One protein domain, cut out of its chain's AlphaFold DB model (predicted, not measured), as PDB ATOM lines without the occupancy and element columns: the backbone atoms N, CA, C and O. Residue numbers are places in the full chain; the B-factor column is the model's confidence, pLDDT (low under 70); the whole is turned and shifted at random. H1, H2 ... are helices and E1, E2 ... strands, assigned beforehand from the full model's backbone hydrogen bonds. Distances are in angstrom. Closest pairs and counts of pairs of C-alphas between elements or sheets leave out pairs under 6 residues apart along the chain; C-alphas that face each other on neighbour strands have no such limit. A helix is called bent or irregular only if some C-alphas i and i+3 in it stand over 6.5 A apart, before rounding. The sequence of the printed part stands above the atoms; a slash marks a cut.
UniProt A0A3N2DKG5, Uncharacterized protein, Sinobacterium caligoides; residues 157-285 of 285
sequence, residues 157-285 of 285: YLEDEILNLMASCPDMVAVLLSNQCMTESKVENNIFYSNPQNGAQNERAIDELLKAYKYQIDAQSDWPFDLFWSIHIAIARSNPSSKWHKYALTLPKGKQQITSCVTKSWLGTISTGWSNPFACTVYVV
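AT A GLANCE: This is residues 157 to 285 of the 285 residues of an uncharacterized protein of Sinobacterium caligoides (UniProt A0A3N2DKG5). A strongly twisted sheet of five strands, built along the long bent strand E3, has helix H4 packed on it, mainly against E5, with H2, H3 and H5 packing on H4 from other sides and H1 close by. The long helix H3 runs past H4, while residues 216 to 221 stick out; at one end of the longest axis lies the turn of the hairpin of E3 and E4, near Leu 267, and at the other lies the beginning of H1, at Tyr 157. The printed part has 129 residues with five named helices and five named strands, in the order H1 H2 E1 E2 H3 H4 H5 E3 E4 E5, and its class is mixed, helices and strands. The sheet is branched: E2 and E3 are parallel, and E1 with E2, E3 with E4 and E3 with E5 are antiparallel. The whole is compact, with a radius of gyration of the C-alphas of 14.0 A and spans of 40, 29 and 27 A.

HOW THE PARTS SIT: H1, residues 157 to 168, and H2, residues 170 to 181, are close but not clearly touching; their closest C-alphas, of Met 166 and Val 173, are 6.3 A apart. E1, residues 186 to 188, and E2, residues 191 to 194, form an antiparallel hairpin, with N 193 and O 186 2.8 A apart. H3, residues 198 to 217, touches H2 with residues 202 to 206 alone, opposite ways at a steep tilt of 46 degrees, closest at the C-alphas of Glu 203 and Leu 176, 7.3 A. H4, residues 227 to 238, is the hub. It touches H2 about perpendicular at 75 degrees, with the C-alphas of Ile 235 and Leu 177 closest at 6.6 A. It touches H3 at 71 degrees, only just about perpendicular, with the C-alphas of Phe 228 and Asp 207 closest at 5.7 A. H5, residues 245 to 250, touches H4 about perpendicular at 78 degrees, with the C-alphas of His 245 and Ala 236 closest at 4.7 A. E3, residues 254 to 267, bends by 56 degrees at residue 257 and is the parallel neighbour of E2, with N 261 and O 192 2.8 A apart. E2, then H3, H4 and H5, then E3 make a strand-helix-strand unit, two parallel neighbour strands with helices between them along the chain. E4, residues 270 to 274, forms a hairpin with E3, with N 264 and O 273 2.8 A apart. E5, residues 278 to 284, is antiparallel to E3, with N 282 and O 256 2.8 A apart; E4 and E5 lie on one side of E3 and E2 on the other side. H4 is on the sheet, and its closest C-alpha pair with E5 is Ser 230 and Val 282, 5.0 A. H1, H2 and H3 only graze the sheet. In H1, H2 and H4 every O i to N i+4 pair is within hydrogen-bond range; in H3 it is 14 of 16 and in H5 1 of 2.

IN THESE COORDINATES: H1 begins at C-alpha 157, (134.332, 136.943, 105.571), and measures 15.8 A from first to last C-alpha; H2 measures 16.4 A and H4 16.5 A. H3, the longest helix, measures 30.9 A and is irregular: C-alphas 199 and 202 are 8.5 A apart. E3, the longest strand, measures 37.3 A and ends at C-alpha 267, (117.781, 107.147, 130.459). E4 measures 11.3 A and E5 17.6 A, E5 ending at C-alpha 284, (137.534, 126.549, 112.734). H5, E1 and E2 are shorter.

THE WHOLE: The two C-alphas farthest apart, of Tyr 157 and Leu 267, are 42.2 A apart. The printed part has no cut, ends at the chain's last residue, 285, and has no long link. Its mean pLDDT is 89.0, with residue 157 and residues 215 to 223 under 70.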
ATOM      1  N   TYR A 157     135.618 136.522 105.020       62.12
ATOM      2  CA  TYR A 157     134.332 136.943 105.571       62.12
ATOM      3  C   TYR A 157     133.571 135.829 106.293       62.12
ATOM      4  O   TYR A 157     132.612 136.127 106.991       62.12
ATOM      5  N   LEU A 158     133.949 134.554 106.141       72.50
ATOM      6  CA  LEU A 158     133.228 133.473 106.813       72.50
ATOM      7  C   LEU A 158     133.489 133.464 108.324       72.50
ATOM      8  O   LEU A 158     132.580 133.165 109.094       72.50
ATOM      9  N   GLU A 159     134.717 133.781 108.745       78.56
ATOM     10  CA  GLU A 159     135.024 133.942 110.169       78.56
ATOM     11  C   GLU A 159     134.118 135.022 110.767       78.56
ATOM     12  O   GLU A 159     133.391 134.746 111.721       78.56
ATOM     13  N   ASP A 160     134.053 136.188 110.121       76.06
ATOM     14  CA  ASP A 160     133.150 137.270 110.515       76.06
ATOM     15  C   ASP A 160     131.679 136.838 110.478       76.06
ATOM     16  O   ASP A 160     130.920 137.186 111.371       76.06
ATOM     17  N   GLU A 161     131.251 136.049 109.492       80.69
ATOM     18  CA  GLU A 161     129.864 135.587 109.364       80.69
ATOM     19  C   GLU A 161     129.468 134.636 110.508       80.69
ATOM     20  O   GLU A 161     128.394 134.792 111.092       80.69
ATOM     21  N   ILE A 162     130.350 133.706 110.897       83.50
ATOM     22  CA  ILE A 162     130.142 132.825 112.059       83.50
ATOM     23  C   ILE A 162     130.122 133.646 113.353       83.50
ATOM     24  O   ILE A 162     129.222 133.468 114.177       83.50
ATOM     25  N   LEU A 163     131.080 134.559 113.529       84.31
ATOM     26  CA  LEU A 163     131.166 135.402 114.724       84.31
ATOM     27  C   LEU A 163     129.960 136.348 114.840       84.31
ATOM     28  O   LEU A 163     129.379 136.468 115.919       84.31
ATOM     29  N   ASN A 164     129.527 136.956 113.736       81.06
ATOM     30  CA  ASN A 164     128.351 137.823 113.680       81.06
ATOM     31  C   ASN A 164     127.063 137.047 113.956       81.06
ATOM     32  O   ASN A 164     126.197 137.545 114.679       81.06
ATOM     33  N   LEU A 165     126.934 135.823 113.436       85.56
ATOM     34  CA  LEU A 165     125.795 134.957 113.731       85.56
ATOM     35  C   LEU A 165     125.744 134.598 115.222       85.56
ATOM     36  O   LEU A 165     124.688 134.695 115.843       85.56
ATOM     37  N   MET A 166     126.886 134.251 115.825       90.94
ATOM     38  CA  MET A 166     126.979 133.992 117.266       90.94
ATOM     39  C   MET A 166     126.619 135.229 118.097       90.94
ATOM     40  O   MET A 166     125.870 135.113 119.066       90.94
ATOM     41  N   ALA A 167     127.106 136.408 117.707       86.19
ATOM     42  CA  ALA A 167     126.789 137.667 118.377       86.19
ATOM     43  C   ALA A 167     125.300 138.039 118.253       86.19
ATOM     44  O   ALA A 167     124.714 138.571 119.193       86.19
ATOM     45  N   SER A 168     124.678 137.724 117.114       87.50
ATOM     46  CA  SER A 168     123.269 138.030 116.830       87.50
ATOM     47  C   SER A 168     122.289 137.030 117.450       87.50
ATOM     48  O   SER A 168     121.096 137.314 117.540       87.50
ATOM     49  N   CYS A 169     122.762 135.853 117.872       91.75
ATOM     50  CA  CYS A 169     121.930 134.769 118.396       91.75
ATOM     51  C   CYS A 169     122.453 134.241 119.750       91.75
ATOM     52  O   CYS A 169     122.814 133.063 119.854       91.75
ATOM     53  N   PRO A 170     122.477 135.072 120.812       93.38
ATOM     54  CA  PRO A 170     123.044 134.692 122.109       93.38
ATOM     55  C   PRO A 170     122.332 133.496 122.762       93.38
ATOM     56  O   PRO A 170     122.992 132.662 123.380       93.38
ATOM     57  N   ASP A 171     121.016 133.350 122.579       94.06
ATOM     58  CA  ASP A 171     120.257 132.219 123.133       94.06
ATOM     59  C   ASP A 171     120.641 130.889 122.471       94.06
ATOM     60  O   ASP A 171     120.801 129.873 123.147       94.06
ATOM     61  N   MET A 172     120.873 130.900 121.152       94.88
ATOM     62  CA  MET A 172     121.401 129.738 120.434       94.88
ATOM     63  C   MET A 172     122.776 129.356 120.991       94.88
ATOM     64  O   MET A 172     123.017 128.191 121.302       94.88
ATOM     65  N   VAL A 173     123.664 130.339 121.170       94.94
ATOM     66  CA  VAL A 173     124.994 130.119 121.756       94.94
ATOM     67  C   VAL A 173     124.889 129.523 123.161       94.94
ATOM     68  O   VAL A 173     125.604 128.569 123.469       94.94
ATOM     69  N   ALA A 174     123.974 130.023 123.995       94.94
ATOM     70  CA  ALA A 174     123.757 129.516 125.347       94.94
ATOM     71  C   ALA A 174     123.279 128.053 125.358       94.94
ATOM     72  O   ALA A 174     123.800 127.246 126.132       94.94
ATOM     73  N   VAL A 175     122.342 127.686 124.474       94.81
ATOM     74  CA  VAL A 175     121.872 126.297 124.317       94.81
ATOM     75  C   VAL A 175     123.023 125.381 123.899       94.81
ATOM     76  O   VAL A 175     123.269 124.358 124.540       94.81
ATOM     77  N   LEU A 176     123.781 125.762 122.867       95.75
ATOM     78  CA  LEU A 176     124.890 124.950 122.364       95.75
ATOM     79  C   LEU A 176     126.033 124.828 123.385       95.75
ATOM     80  O   LEU A 176     126.624 123.754 123.504       95.75
ATOM     81  N   LEU A 177     126.325 125.883 124.152       96.25
ATOM     82  CA  LEU A 177     127.301 125.839 125.244       96.25
ATOM     83  C   LEU A 177     126.828 124.936 126.388       96.25
ATOM     84  O   LEU A 177     127.620 124.151 126.909       96.25
ATOM     85  N   SER A 178     125.545 125.004 126.763       94.69
ATOM     86  CA  SER A 178     124.964 124.139 127.796       94.69
ATOM     87  C   SER A 178     125.229 122.664 127.488       94.69
ATOM     88  O   SER A 178     125.716 121.934 128.353       94.69
ATOM     89  N   ASN A 179     125.053 122.260 126.228       93.19
ATOM     90  CA  ASN A 179     125.346 120.899 125.779       93.19
ATOM     91  C   ASN A 179     126.803 120.508 125.974       93.19
ATOM     92  O   ASN A 179     127.088 119.408 126.437       93.19
ATOM     93  N   GLN A 180     127.740 121.405 125.682       95.56
ATOM     94  CA  GLN A 180     129.170 121.140 125.858       95.56
ATOM     95  C   GLN A 180     129.579 120.993 127.330       95.56
ATOM     96  O   GLN A 180     130.632 120.422 127.621       95.56
ATOM     97  N   CYS A 181     128.755 121.482 128.256       94.56
ATOM     98  CA  CYS A 181     128.984 121.409 129.697       94.56
ATOM     99  C   CYS A 181     128.311 120.192 130.362       94.56
ATOM    100  O   CYS A 181     128.653 119.859 131.499       94.56
ATOM    101  N   MET A 182     127.392 119.504 129.673       92.31
ATOM    102  CA  MET A 182     126.663 118.342 130.202       92.31
ATOM    103  C   MET A 182     127.606 117.227 130.674       92.31
ATOM    104  O   MET A 182     128.691 117.041 130.122       92.31
ATOM    105  N   THR A 183     127.191 116.451 131.685       91.12
ATOM    106  CA  THR A 183     128.011 115.399 132.326       91.12
ATOM    107  C   THR A 183     128.660 114.453 131.316       91.12
ATOM    108  O   THR A 183     129.871 114.254 131.378       91.12
ATOM    109  N   GLU A 184     127.887 113.988 130.337       93.19
ATOM    110  CA  GLU A 184     128.328 113.009 129.338       93.19
ATOM    111  C   GLU A 184     129.037 113.617 128.118       93.19
ATOM    112  O   GLU A 184     129.623 112.884 127.321       93.19
ATOM    113  N   SER A 185     129.012 114.944 127.950       95.44
ATOM    114  CA  SER A 185     129.759 115.596 126.873       95.44
ATOM    115  C   SER A 185     131.253 115.527 127.157       95.44
ATOM    116  O   SER A 185     131.702 115.822 128.266       95.44
ATOM    117  N   LYS A 186     132.043 115.138 126.159       97.38
ATOM    118  CA  LYS A 186     133.497 114.970 126.298       97.38
ATOM    119  C   LYS A 186     134.194 115.004 124.946       97.38
ATOM    120  O   LYS A 186     133.549 114.919 123.904       97.38
ATOM    121  N   VAL A 187     135.516 115.103 124.981       97.62
ATOM    122  CA  VAL A 187     136.371 114.710 123.861       97.62
ATOM    123  C   VAL A 187     137.186 113.511 124.315       97.62
ATOM    124  O   VAL A 187     137.856 113.576 125.342       97.62
ATOM    125  N   GLU A 188     137.123 112.420 123.563       97.75
ATOM    126  CA  GLU A 188     137.868 111.197 123.857       97.75
ATOM    127  C   GLU A 188     138.377 110.604 122.545       97.75
ATOM    128  O   GLU A 188     137.625 110.494 121.581       97.75
ATOM    129  N   ASN A 189     139.666 110.258 122.489       97.06
ATOM    130  CA  ASN A 189     140.320 109.748 121.279       97.06
ATOM    131  C   ASN A 189     140.126 110.653 120.049       97.06
ATOM    132  O   ASN A 189     139.887 110.159 118.951       97.06
ATOM    133  N   ASN A 190     140.217 111.978 120.235       97.31
ATOM    134  CA  ASN A 190     139.983 112.989 119.191       97.31
ATOM    135  C   ASN A 190     138.558 112.978 118.596       97.31
ATOM    136  O   ASN A 190     138.333 113.521 117.517       97.31
ATOM    137  N   ILE A 191     137.592 112.373 119.295       97.44
ATOM    138  CA  ILE A 191     136.181 112.344 118.904       97.44
ATOM    139  C   ILE A 191     135.395 113.257 119.840       97.44
ATOM    140  O   ILE A 191     135.496 113.135 121.065       97.44
ATOM    141  N   PHE A 192     134.590 114.155 119.272       97.75
ATOM    142  CA  PHE A 192     133.638 114.960 120.031       97.75
ATOM    143  C   PHE A 192     132.402 114.131 120.373       97.75
ATOM    144  O   PHE A 192     131.731 113.612 119.488       97.75
ATOM    145  N   TYR A 193     132.060 114.047 121.652       96.81
ATOM    146  CA  TYR A 193     130.828 113.425 122.126       96.81
ATOM    147  C   TYR A 193     129.859 114.529 122.538       96.81
ATOM    148  O   TYR A 193     130.084 115.214 123.540       96.81
ATOM    149  N   SER A 194     128.802 114.715 121.742       93.56
ATOM    150  CA  SER A 194     127.730 115.678 122.002       93.56
ATOM    151  C   SER A 194     126.563 115.020 122.712       93.56
ATOM    152  O   SER A 194     125.869 114.186 122.124       93.56
ATOM    153  N   ASN A 195     126.363 115.403 123.977       90.62
ATOM    154  CA  ASN A 195     125.195 115.026 124.754       90.62
ATOM    155  C   ASN A 195     124.161 116.163 124.745       90.62
ATOM    156  O   ASN A 195     124.173 116.990 125.663       90.62
ATOM    157  N   PRO A 196     123.299 116.236 123.717       85.81
ATOM    158  CA  PRO A 196     122.237 117.230 123.669       85.81
ATOM    159  C   PRO A 196     121.258 117.054 124.837       85.81
ATOM    160  O   PRO A 196     121.203 115.989 125.469       85.81
ATOM    161  N   GLN A 197     120.452 118.084 125.099       82.31
ATOM    162  CA  GLN A 197     119.363 118.002 126.074       82.31
ATOM    163  C   GLN A 197     118.398 116.850 125.740       82.31
ATOM    164  O   GLN A 197     118.405 116.306 124.636       82.31
ATOM    165  N   ASN A 198     117.578 116.431 126.710       80.12
ATOM    166  CA  ASN A 198     116.738 115.238 126.573       80.12
ATOM    167  C   ASN A 198     115.894 115.283 125.280       80.12
ATOM    168  O   ASN A 198     115.136 116.222 125.049       80.12
ATOM    169  N   GLY A 199     116.059 114.272 124.423       78.62
ATOM    170  CA  GLY A 199     115.393 114.190 123.121       78.62
ATOM    171  C   GLY A 199     116.031 115.012 121.994       78.62
ATOM    172  O   GLY A 199     115.551 114.931 120.865       78.62
ATOM    173  N   ALA A 200     117.111 115.754 122.241       84.06
ATOM    174  CA  ALA A 200     117.881 116.518 121.256       84.06
ATOM    175  C   ALA A 200     117.052 117.460 120.363       84.06
ATOM    176  O   ALA A 200     117.355 117.628 119.181       84.06
ATOM    177  N   GLN A 201     115.924 117.964 120.869       86.50
ATOM    178  CA  GLN A 201     114.968 118.716 120.053       86.50
ATOM    179  C   GLN A 201     115.491 120.114 119.723       86.50
ATOM    180  O   GLN A 201     115.409 120.536 118.573       86.50
ATOM    181  N   ASN A 202     116.082 120.797 120.705       87.69
ATOM    182  CA  ASN A 202     116.598 122.154 120.533       87.69
ATOM    183  C   ASN A 202     117.761 122.183 119.532       87.69
ATOM    184  O   ASN A 202     117.822 123.042 118.662       87.69
ATOM    185  N   GLU A 203     118.660 121.209 119.609       90.81
ATOM    186  CA  GLU A 203     119.837 121.094 118.753       90.81
ATOM    187  C   GLU A 203     119.455 120.721 117.331       90.81
ATOM    188  O   GLU A 203     120.005 121.285 116.392       90.81
ATOM    189  N   ARG A 204     118.483 119.813 117.169       89.19
ATOM    190  CA  ARG A 204     117.929 119.490 115.852       89.19
ATOM    191  C   ARG A 204     117.252 120.700 115.221       89.19
ATOM    192  O   ARG A 204     117.509 120.973 114.057       89.19
ATOM    193  N   ALA A 205     116.465 121.453 115.988       88.56
ATOM    194  CA  ALA A 205     115.843 122.680 115.499       88.56
ATOM    195  C   ALA A 205     116.890 123.731 115.090       88.56
ATOM    196  O   ALA A 205     116.744 124.366 114.048       88.56
ATOM    197  N   ILE A 206     117.970 123.889 115.867       93.38
ATOM    198  CA  ILE A 206     119.085 124.783 115.520       93.38
ATOM    199  C   ILE A 206     119.800 124.297 114.250       93.38
ATOM    200  O   ILE A 206     120.033 125.094 113.350       93.38
ATOM    201  N   ASP A 207     120.126 123.010 114.140       91.25
ATOM    202  CA  ASP A 207     120.765 122.432 112.951       91.25
ATOM    203  C   ASP A 207     119.895 122.612 111.691       91.25
ATOM    204  O   ASP A 207     120.373 123.065 110.650       91.25
ATOM    205  N   GLU A 208     118.590 122.352 111.790       88.69
ATOM    206  CA  GLU A 208     117.625 122.602 110.712       88.69
ATOM    207  C   GLU A 208     117.551 124.088 110.332       88.69
ATOM    208  O   GLU A 208     117.577 124.418 109.142       88.69
ATOM    209  N   LEU A 209     117.528 124.992 111.318       88.81
ATOM    210  CA  LEU A 209     117.545 126.437 111.089       88.81
ATOM    211  C   LEU A 209     118.833 126.875 110.382       88.81
ATOM    212  O   LEU A 209     118.773 127.640 109.426       88.81
ATOM    213  N   LEU A 210     119.994 126.375 110.808       89.12
ATOM    214  CA  LEU A 210     121.289 126.699 110.204       89.12
ATOM    215  C   LEU A 210     121.400 126.159 108.775       89.12
ATOM    216  O   LEU A 210     121.939 126.836 107.895       89.12
ATOM    217  N   LYS A 211     120.841 124.975 108.506       85.44
ATOM    218  CA  LYS A 211     120.715 124.427 107.147       85.44
ATOM    219  C   LYS A 211     119.803 125.292 106.273       85.44
ATOM    220  O   LYS A 211     120.151 125.566 105.123       85.44
ATOM    221  N   ALA A 212     118.677 125.764 106.809       81.50
ATOM    222  CA  ALA A 212     117.777 126.675 106.104       81.50
ATOM    223  C   ALA A 212     118.426 128.049 105.853       81.50
ATOM    224  O   ALA A 212     118.338 128.579 104.746       81.50
ATOM    225  N   TYR A 213     119.134 128.589 106.845       81.31
ATOM    226  CA  TYR A 213     119.902 129.830 106.751       81.31
ATOM    227  C   TYR A 213     120.967 129.744 105.654       81.31
ATOM    228  O   TYR A 213     121.016 130.607 104.777       81.31
ATOM    229  N   LYS A 214     121.747 128.650 105.630       74.06
ATOM    230  CA  LYS A 214     122.715 128.363 104.561       74.06
ATOM    231  C   LYS A 214     122.051 128.435 103.181       74.06
ATOM    232  O   LYS A 214     122.573 129.098 102.289       74.06
ATOM    233  N   TYR A 215     120.883 127.807 103.023       68.25
ATOM    234  CA  TYR A 215     120.144 127.808 101.759       68.25
ATOM    235  C   TYR A 215     119.628 129.201 101.357       68.25
ATOM    236  O   TYR A 215     119.625 129.538 100.175       68.25
ATOM    237  N   GLN A 216     119.195 130.024 102.316       64.50
ATOM    238  CA  GLN A 216     118.685 131.371 102.033       64.50
ATOM    239  C   GLN A 216     119.787 132.359 101.644       64.50
ATOM    240  O   GLN A 216     119.608 133.144 100.711       64.50
ATOM    241  N   ILE A 217     120.930 132.324 102.333       61.41
ATOM    242  CA  ILE A 217     122.041 133.236 102.037       61.41
ATOM    243  C   ILE A 217     122.676 132.905 100.695       61.41
ATOM    244  O   ILE A 217     123.021 133.808  99.914       61.41
ATOM    245  N   ASP A 218     122.793 131.615 100.398       58.22
ATOM    246  CA  ASP A 218     123.386 131.162  99.161       58.22
ATOM    247  C   ASP A 218     122.851 129.773  98.777       58.22
ATOM    248  O   ASP A 218     123.397 128.730  99.125       58.22
ATOM    249  N   ALA A 219     121.762 129.774  98.002       50.16
ATOM    250  CA  ALA A 219     121.123 128.569  97.466       50.16
ATOM    251  C   ALA A 219     122.039 127.735  96.541       50.16
ATOM    252  O   ALA A 219     121.637 126.656  96.107       50.16
ATOM    253  N   GLN A 220     123.237 128.234  96.207       43.19
ATOM    254  CA  GLN A 220     124.271 127.523  95.449       43.19
ATOM    255  C   GLN A 220     125.560 127.291  96.246       43.19
ATOM    256  O   GLN A 220     126.541 126.787  95.699       43.19
ATOM    257  N   SER A 221     125.572 127.629  97.533       52.22
ATOM    258  CA  SER A 221     126.724 127.409  98.389       52.22
ATOM    259  C   SER A 221     126.843 125.920  98.703       52.22
ATOM    260  O   SER A 221     126.205 125.348  99.594       52.22
ATOM    261  N   ASP A 222     127.753 125.272  97.995       56.75
ATOM    262  CA  ASP A 222     128.454 124.124  98.541       56.75
ATOM    263  C   ASP A 222     129.379 124.639  99.648       56.75
ATOM    264  O   ASP A 222     130.598 124.591  99.502       56.75
ATOM    265  N   TRP A 223     128.844 125.193 100.758       67.88
ATOM    266  CA  TRP A 223     129.697 125.387 101.938       67.88
ATOM    267  C   TRP A 223     130.264 124.012 102.252       67.88
ATOM    268  O   TRP A 223     129.478 123.116 102.587       67.88
ATOM    269  N   PRO A 224     131.588 123.821 102.117       73.88
ATOM    270  CA  PRO A 224     132.184 122.498 102.165       73.88
ATOM    271  C   PRO A 224     132.277 121.990 103.605       73.88
ATOM    272  O   PRO A 224     133.033 121.062 103.868       73.88
ATOM    273  N   PHE A 225     131.566 122.628 104.535       86.19
ATOM    274  CA  PHE A 225     131.608 122.399 105.962       86.19
ATOM    275  C   PHE A 225     130.207 122.458 106.579       86.19
ATOM    276  O   PHE A 225     129.261 123.036 106.035       86.19
ATOM    277  N   ASP A 226     130.105 121.837 107.741       91.62
ATOM    278  CA  ASP A 226     128.940 121.754 108.596       91.62
ATOM    279  C   ASP A 226     128.890 122.980 109.520       91.62
ATOM    280  O   ASP A 226     129.750 123.167 110.389       91.62
ATOM    281  N   LEU A 227     127.903 123.854 109.300       90.94
ATOM    282  CA  LEU A 227     127.774 125.118 110.031       90.94
ATOM    283  C   LEU A 227     127.456 124.888 111.514       90.94
ATOM    284  O   LEU A 227     127.986 125.595 112.369       90.94
ATOM    285  N   PHE A 228     126.653 123.868 111.821       94.88
ATOM    286  CA  PHE A 228     126.309 123.503 113.190       94.88
ATOM    287  C   PHE A 228     127.565 123.117 113.984       94.88
ATOM    288  O   PHE A 228     127.829 123.672 115.054       94.88
ATOM    289  N   TRP A 229     128.405 122.242 113.427       96.19
ATOM    290  CA  TRP A 229     129.660 121.853 114.072       96.19
ATOM    291  C   TRP A 229     130.707 122.973 114.092       96.19
ATOM    292  O   TRP A 229     131.447 123.093 115.067       96.19
ATOM    293  N   SER A 230     130.737 123.838 113.075       95.19
ATOM    294  CA  SER A 230     131.633 125.005 113.041       95.19
ATOM    295  C   SER A 230     131.325 125.982 114.183       95.19
ATOM    296  O   SER A 230     132.227 126.378 114.922       95.19
ATOM    297  N   ILE A 231     130.042 126.285 114.414       95.81
ATOM    298  CA  ILE A 231     129.594 127.126 115.538       95.81
ATOM    299  C   ILE A 231     129.910 126.459 116.877       95.81
ATOM    300  O   ILE A 231     130.407 127.111 117.792       95.81
ATOM    301  N   HIS A 232     129.690 125.151 117.006       97.06
ATOM    302  CA  HIS A 232     130.058 124.423 118.217       97.06
ATOM    303  C   HIS A 232     131.550 124.550 118.557       97.06
ATOM    304  O   HIS A 232     131.899 124.767 119.720       97.06
ATOM    305  N   ILE A 233     132.438 124.439 117.567       97.62
ATOM    306  CA  ILE A 233     133.882 124.588 117.781       97.62
ATOM    307  C   ILE A 233     134.228 126.029 118.156       97.62
ATOM    308  O   ILE A 233     135.003 126.233 119.090       97.62
ATOM    309  N   ALA A 234     133.629 127.014 117.481       96.56
ATOM    310  CA  ALA A 234     133.798 128.427 117.806       96.56
ATOM    311  C   ALA A 234     133.417 128.711 119.271       96.56
ATOM    312  O   ALA A 234     134.217 129.246 120.038       96.56
ATOM    313  N   ILE A 235     132.242 128.234 119.701       97.56
ATOM    314  CA  ILE A 235     131.780 128.322 121.092       97.56
ATOM    315  C   ILE A 235     132.783 127.659 122.039       97.56
ATOM    316  O   ILE A 235     133.170 128.269 123.035       97.56
ATOM    317  N   ALA A 236     133.242 126.444 121.732       97.94
ATOM    318  CA  ALA A 236     134.183 125.732 122.588       97.94
ATOM    319  C   ALA A 236     135.509 126.492 122.745       97.94
ATOM    320  O   ALA A 236     136.043 126.557 123.849       97.94
ATOM    321  N   ARG A 237     136.035 127.105 121.678       97.69
ATOM    322  CA  ARG A 237     137.291 127.880 121.709       97.69
ATOM    323  C   ARG A 237     137.165 129.161 122.526       97.69
ATOM    324  O   ARG A 237     138.102 129.506 123.240       97.69
ATOM    325  N   SER A 238     136.007 129.813 122.490       96.38
ATOM    326  CA  SER A 238     135.761 131.053 123.234       96.38
ATOM    327  C   SER A 238     135.341 130.844 124.694       96.38
ATOM    328  O   SER A 238     135.346 131.807 125.456       96.38
ATOM    329  N   ASN A 239     134.982 129.623 125.111       97.62
ATOM    330  CA  ASN A 239     134.397 129.365 126.433       97.62
ATOM    331  C   ASN A 239     135.178 128.299 127.226       97.62
ATOM    332  O   ASN A 239     134.978 127.105 126.999       97.62
ATOM    333  N   PRO A 240     135.996 128.692 128.223       97.69
ATOM    334  CA  PRO A 240     136.771 127.756 129.046       97.69
ATOM    335  C   PRO A 240     135.948 126.745 129.857       97.69
ATOM    336  O   PRO A 240     136.488 125.732 130.295       97.69
ATOM    337  N   SER A 241     134.656 127.009 130.076       97.19
ATOM    338  CA  SER A 241     133.728 126.081 130.739       97.19
ATOM    339  C   SER A 241     133.343 124.886 129.864       97.19
ATOM    340  O   SER A 241     132.927 123.853 130.393       97.19
ATOM    341  N   SER A 242     133.493 124.999 128.541       97.81
ATOM    342  CA  SER A 242     133.219 123.912 127.610       97.81
ATOM    343  C   SER A 242     134.172 122.746 127.856       97.81
ATOM    344  O   SER A 242     135.396 122.904 127.849       97.81
ATOM    345  N   LYS A 243     133.634 121.528 127.971       97.81
ATOM    346  CA  LYS A 243     134.463 120.315 128.080       97.81
ATOM    347  C   LYS A 243     135.259 120.020 126.809       97.81
ATOM    348  O   LYS A 243     136.149 119.173 126.822       97.81
ATOM    349  N   TRP A 244     134.951 120.712 125.717       98.19
ATOM    350  CA  TRP A 244     135.653 120.601 124.445       98.19
ATOM    351  C   TRP A 244     136.770 121.635 124.296       98.19
ATOM    352  O   TRP A 244     137.610 121.475 123.414       98.19
ATOM    353  N   HIS A 245     136.818 122.656 125.161       98.00
ATOM    354  CA  HIS A 245     137.678 123.834 125.020       98.00
ATOM    355  C   HIS A 245     139.146 123.492 124.741       98.00
ATOM    356  O   HIS A 245     139.710 123.927 123.739       98.00
ATOM    357  N   LYS A 246     139.753 122.651 125.589       98.00
ATOM    358  CA  LYS A 246     141.173 122.284 125.465       98.00
ATOM    359  C   LYS A 246     141.493 121.659 124.111       98.00
ATOM    360  O   LYS A 246     142.498 122.017 123.514       98.00
ATOM    361  N   TYR A 247     140.650 120.744 123.634       98.00
ATOM    362  CA  TYR A 247     140.865 120.100 122.341       98.00
ATOM    363  C   TYR A 247     140.553 121.050 121.182       98.00
ATOM    364  O   TYR A 247     141.332 121.142 120.237       98.00
ATOM    365  N   ALA A 248     139.475 121.829 121.283       97.62
ATOM    366  CA  ALA A 248     139.085 122.792 120.261       97.62
ATOM    367  C   ALA A 248     140.174 123.852 119.999       97.62
ATOM    368  O   ALA A 248     140.357 124.261 118.855       97.62
ATOM    369  N   LEU A 249     140.945 124.254 121.020       97.38
ATOM    370  CA  LEU A 249     142.112 125.135 120.865       97.38
ATOM    371  C   LEU A 249     143.266 124.501 120.071       97.38
ATOM    372  O   LEU A 249     144.042 125.230 119.458       97.38
ATOM    373  N   THR A 250     143.379 123.169 120.051       97.56
ATOM    374  CA  THR A 250     144.426 122.469 119.282       97.56
ATOM    375  C   THR A 250     144.121 122.377 117.789       97.56
ATOM    376  O   THR A 250     145.029 122.119 117.002       97.56
ATOM    377  N   LEU A 251     142.867 122.605 117.387       95.88
ATOM    378  CA  LEU A 251     142.484 122.600 115.980       95.88
ATOM    379  C   LEU A 251     143.064 123.837 115.268       95.88
ATOM    380  O   LEU A 251     142.855 124.962 115.748       95.88
ATOM    381  N   PRO A 252     143.762 123.664 114.129       94.06
ATOM    382  CA  PRO A 252     144.190 124.789 113.308       94.06
ATOM    383  C   PRO A 252     142.978 125.561 112.781       94.06
ATOM    384  O   PRO A 252     141.950 124.961 112.462       94.06
ATOM    385  N   LYS A 253     143.113 126.887 112.658       89.12
ATOM    386  CA  LYS A 253     142.102 127.712 111.986       89.12
ATOM    387  C   LYS A 253     141.911 127.253 110.535       89.12
ATOM    388  O   LYS A 253     142.830 126.714 109.917       89.12
ATOM    389  N   GLY A 254     140.728 127.504 109.986       85.44
ATOM    390  CA  GLY A 254     140.375 127.157 108.615       85.44
ATOM    391  C   GLY A 254     139.568 125.864 108.502       85.44
ATOM    392  O   GLY A 254     138.952 125.397 109.461       85.44
ATOM    393  N   LYS A 255     139.552 125.282 107.302       88.62
ATOM    394  CA  LYS A 255     138.817 124.047 107.012       88.62
ATOM    395  C   LYS A 255     139.493 122.847 107.676       88.62
ATOM    396  O   LYS A 255     140.640 122.542 107.370       88.62
ATOM    397  N   GLN A 256     138.766 122.143 108.536       93.50
ATOM    398  CA  GLN A 256     139.248 120.948 109.230       93.50
ATOM    399  C   GLN A 256     138.280 119.782 109.030       93.50
ATOM    400  O   GLN A 256     137.091 119.985 108.802       93.50
ATOM    401  N   GLN A 257     138.785 118.555 109.133       96.12
ATOM    402  CA  GLN A 257     137.956 117.364 109.310       96.12
ATOM    403  C   GLN A 257     137.960 116.994 110.787       96.12
ATOM    404  O   GLN A 257     139.029 116.839 111.379       96.12
ATOM    405  N   ILE A 258     136.780 116.838 111.376       97.31
ATOM    406  CA  ILE A 258     136.634 116.342 112.746       97.31
ATOM    407  C   ILE A 258     135.820 115.055 112.755       97.31
ATOM    408  O   ILE A 258     135.126 114.735 111.793       97.31
ATOM    409  N   THR A 259     135.907 114.314 113.857       97.69
ATOM    410  CA  THR A 259     135.050 113.153 114.101       97.69
ATOM    411  C   THR A 259     134.149 113.428 115.291       97.69
ATOM    412  O   THR A 259     134.616 113.891 116.335       97.69
ATOM    413  N   SER A 260     132.870 113.104 115.145       96.94
ATOM    414  CA  SER A 260     131.859 113.362 116.162       96.94
ATOM    415  C   SER A 260     130.949 112.163 116.397       96.94
ATOM    416  O   SER A 260     130.718 111.334 115.516       96.94
ATOM    417  N   CYS A 261     130.400 112.109 117.604       96.25
ATOM    418  CA  CYS A 261     129.350 111.213 118.055       96.25
ATOM    419  C   CYS A 261     128.216 112.043 118.663       96.25
ATOM    420  O   CYS A 261     128.454 113.010 119.391       96.25
ATOM    421  N   VAL A 262     126.976 111.629 118.415       93.50
ATOM    422  CA  VAL A 262     125.775 112.209 119.036       93.50
ATOM    423  C   VAL A 262     125.054 111.150 119.859       93.50
ATOM    424  O   VAL A 262     125.070 109.969 119.501       93.50
ATOM    425  N   THR A 263     124.429 111.542 120.967       92.44
ATOM    426  CA  THR A 263     123.617 110.616 121.769       92.44
ATOM    427  C   THR A 263     122.477 110.020 120.929       92.44
ATOM    428  O   THR A 263     121.756 110.739 120.239       92.44
ATOM    429  N   LYS A 264     122.312 108.692 120.991       91.62
ATOM    430  CA  LYS A 264     121.227 107.940 120.331       91.62
ATOM    431  C   LYS A 264     120.148 107.460 121.297       91.62
ATOM    432  O   LYS A 264     119.018 107.239 120.868       91.62
ATOM    433  N   SER A 265     120.491 107.257 122.564       87.62
ATOM    434  CA  SER A 265     119.567 106.748 123.575       87.62
ATOM    435  C   SER A 265     119.797 107.415 124.924       87.62
ATOM    436  O   SER A 265     120.929 107.714 125.308       87.62
ATOM    437  N   TRP A 266     118.707 107.605 125.667       87.75
ATOM    438  CA  TRP A 266     118.692 108.301 126.951       87.75
ATOM    439  C   TRP A 266     118.010 107.448 128.019       87.75
ATOM    440  O   TRP A 266     117.029 106.761 127.739       87.75
ATOM    441  N   LEU A 267     118.503 107.541 129.252       87.00
ATOM    442  CA  LEU A 267     117.781 107.147 130.459       87.00
ATOM    443  C   LEU A 267     117.590 108.407 131.308       87.00
ATOM    444  O   LEU A 267     118.471 108.811 132.066       87.00
ATOM    445  N   GLY A 268     116.459 109.086 131.114       85.62
ATOM    446  CA  GLY A 268     116.256 110.431 131.654       85.62
ATOM    447  C   GLY A 268     117.183 111.442 130.973       85.62
ATOM    448  O   GLY A 268     117.097 111.642 129.767       85.62
ATOM    449  N   THR A 269     118.071 112.080 131.736       80.88
ATOM    450  CA  THR A 269     119.062 113.049 131.223       80.88
ATOM    451  C   THR A 269     120.426 112.425 130.914       80.88
ATOM    452  O   THR A 269     121.332 113.120 130.449       80.88
ATOM    453  N   ILE A 270     120.586 111.125 131.173       83.12
ATOM    454  CA  ILE A 270     121.851 110.406 131.020       83.12
ATOM    455  C   ILE A 270     121.898 109.757 129.636       83.12
ATOM    456  O   ILE A 270     120.972 109.039 129.248       83.12
ATOM    457  N   SER A 271     122.990 109.987 128.905       86.50
ATOM    458  CA  SER A 271     123.282 109.268 127.663       86.50
ATOM    459  C   SER A 271     123.578 107.804 127.977       86.50
ATOM    460  O   SER A 271     124.441 107.498 128.794       86.50
ATOM    461  N   THR A 272     122.862 106.889 127.330       89.50
ATOM    462  CA  THR A 272     123.083 105.435 127.470       89.50
ATOM    463  C   THR A 272     123.681 104.805 126.220       89.50
ATOM    464  O   THR A 272     124.024 103.626 126.224       89.50
ATOM    465  N   GLY A 273     123.810 105.576 125.143       91.62
ATOM    466  CA  GLY A 273     124.270 105.072 123.863       91.62
ATOM    467  C   GLY A 273     124.600 106.197 122.898       91.62
ATOM    468  O   GLY A 273     123.902 107.208 122.815       91.62
ATOM    469  N   TRP A 274     125.669 105.987 122.140       94.94
ATOM    470  CA  TRP A 274     126.217 106.944 121.189       94.94
ATOM    471  C   TRP A 274     125.994 106.475 119.755       94.94
ATOM    472  O   TRP A 274     125.828 105.284 119.478       94.94
ATOM    473  N   SER A 275     125.984 107.417 118.817       95.44
ATOM    474  CA  SER A 275     126.086 107.094 117.403       95.44
ATOM    475  C   SER A 275     127.424 106.441 117.077       95.44
ATOM    476  O   SER A 275     128.390 106.556 117.827       95.44
ATOM    477  N   ASN A 276     127.488 105.799 115.909       96.19
ATOM    478  CA  ASN A 276     128.790 105.510 115.329       96.19
ATOM    479  C   ASN A 276     129.501 106.850 115.082       96.19
ATOM    480  O   ASN A 276     128.813 107.823 114.733       96.19
ATOM    481  N   PRO A 277     130.831 106.908 115.250       97.38
ATOM    482  CA  PRO A 277     131.601 108.079 114.873       97.38
ATOM    483  C   PRO A 277     131.356 108.424 113.403       97.38
ATOM    484  O   PRO A 277     131.346 107.536 112.547       97.38
ATOM    485  N   PHE A 278     131.156 109.704 113.113       96.25
ATOM    486  CA  PHE A 278     131.055 110.212 111.751       96.25
ATOM    487  C   PHE A 278     132.019 111.377 111.559       96.25
ATOM    488  O   PHE A 278     132.248 112.164 112.479       96.25
ATOM    489  N   ALA A 279     132.595 111.465 110.363       96.06
ATOM    490  CA  ALA A 279     133.432 112.589 109.983       96.06
ATOM    491  C   ALA A 279     132.558 113.736 109.467       96.06
ATOM    492  O   ALA A 279     131.623 113.502 108.695       96.06
ATOM    493  N   CYS A 280     132.874 114.964 109.860       94.25
ATOM    494  CA  CYS A 280     132.312 116.155 109.245       94.25
ATOM    495  C   CYS A 280     133.401 117.202 109.016       94.25
ATOM    496  O   CYS A 280     134.281 117.430 109.853       94.25
ATOM    497  N   THR A 281     133.324 117.849 107.856       93.75
ATOM    498  CA  THR A 281     134.171 118.996 107.560       93.75
ATOM    499  C   THR A 281     133.611 120.197 108.308       93.75
ATOM    500  O   THR A 281     132.407 120.430 108.279       93.75
ATOM    501  N   VAL A 282     134.462 120.978 108.954       93.69
ATOM    502  CA  VAL A 282     134.102 122.155 109.754       93.69
ATOM    503  C   VAL A 282     134.992 123.329 109.378       93.69
ATOM    504  O   VAL A 282     136.075 123.140 108.821       93.69
ATOM    505  N   TYR A 283     134.556 124.540 109.707       90.94
ATOM    506  CA  TYR A 283     135.396 125.726 109.664       90.94
ATOM    507  C   TYR A 283     135.733 126.183 111.084       90.94
ATOM    508  O   TYR A 283     134.846 126.507 111.874       90.94
ATOM    509  N   VAL A 284     137.020 126.166 111.418       92.38
ATOM    510  CA  VAL A 284     137.534 126.549 112.734       92.38
ATOM    511  C   VAL A 284     137.941 128.016 112.698       92.38
ATOM    512  O   VAL A 284     138.850 128.386 111.952       92.38
ATOM    513  N   VAL A 285     137.278 128.826 113.522       88.69
ATOM    514  CA  VAL A 285     137.570 130.255 113.732       88.69
ATOM    515  C   VAL A 285     138.511 130.484 114.908       88.69
ATOM    516  O   VAL A 285     138.492 129.708 115.890       88.69
TER     517      VAL A 285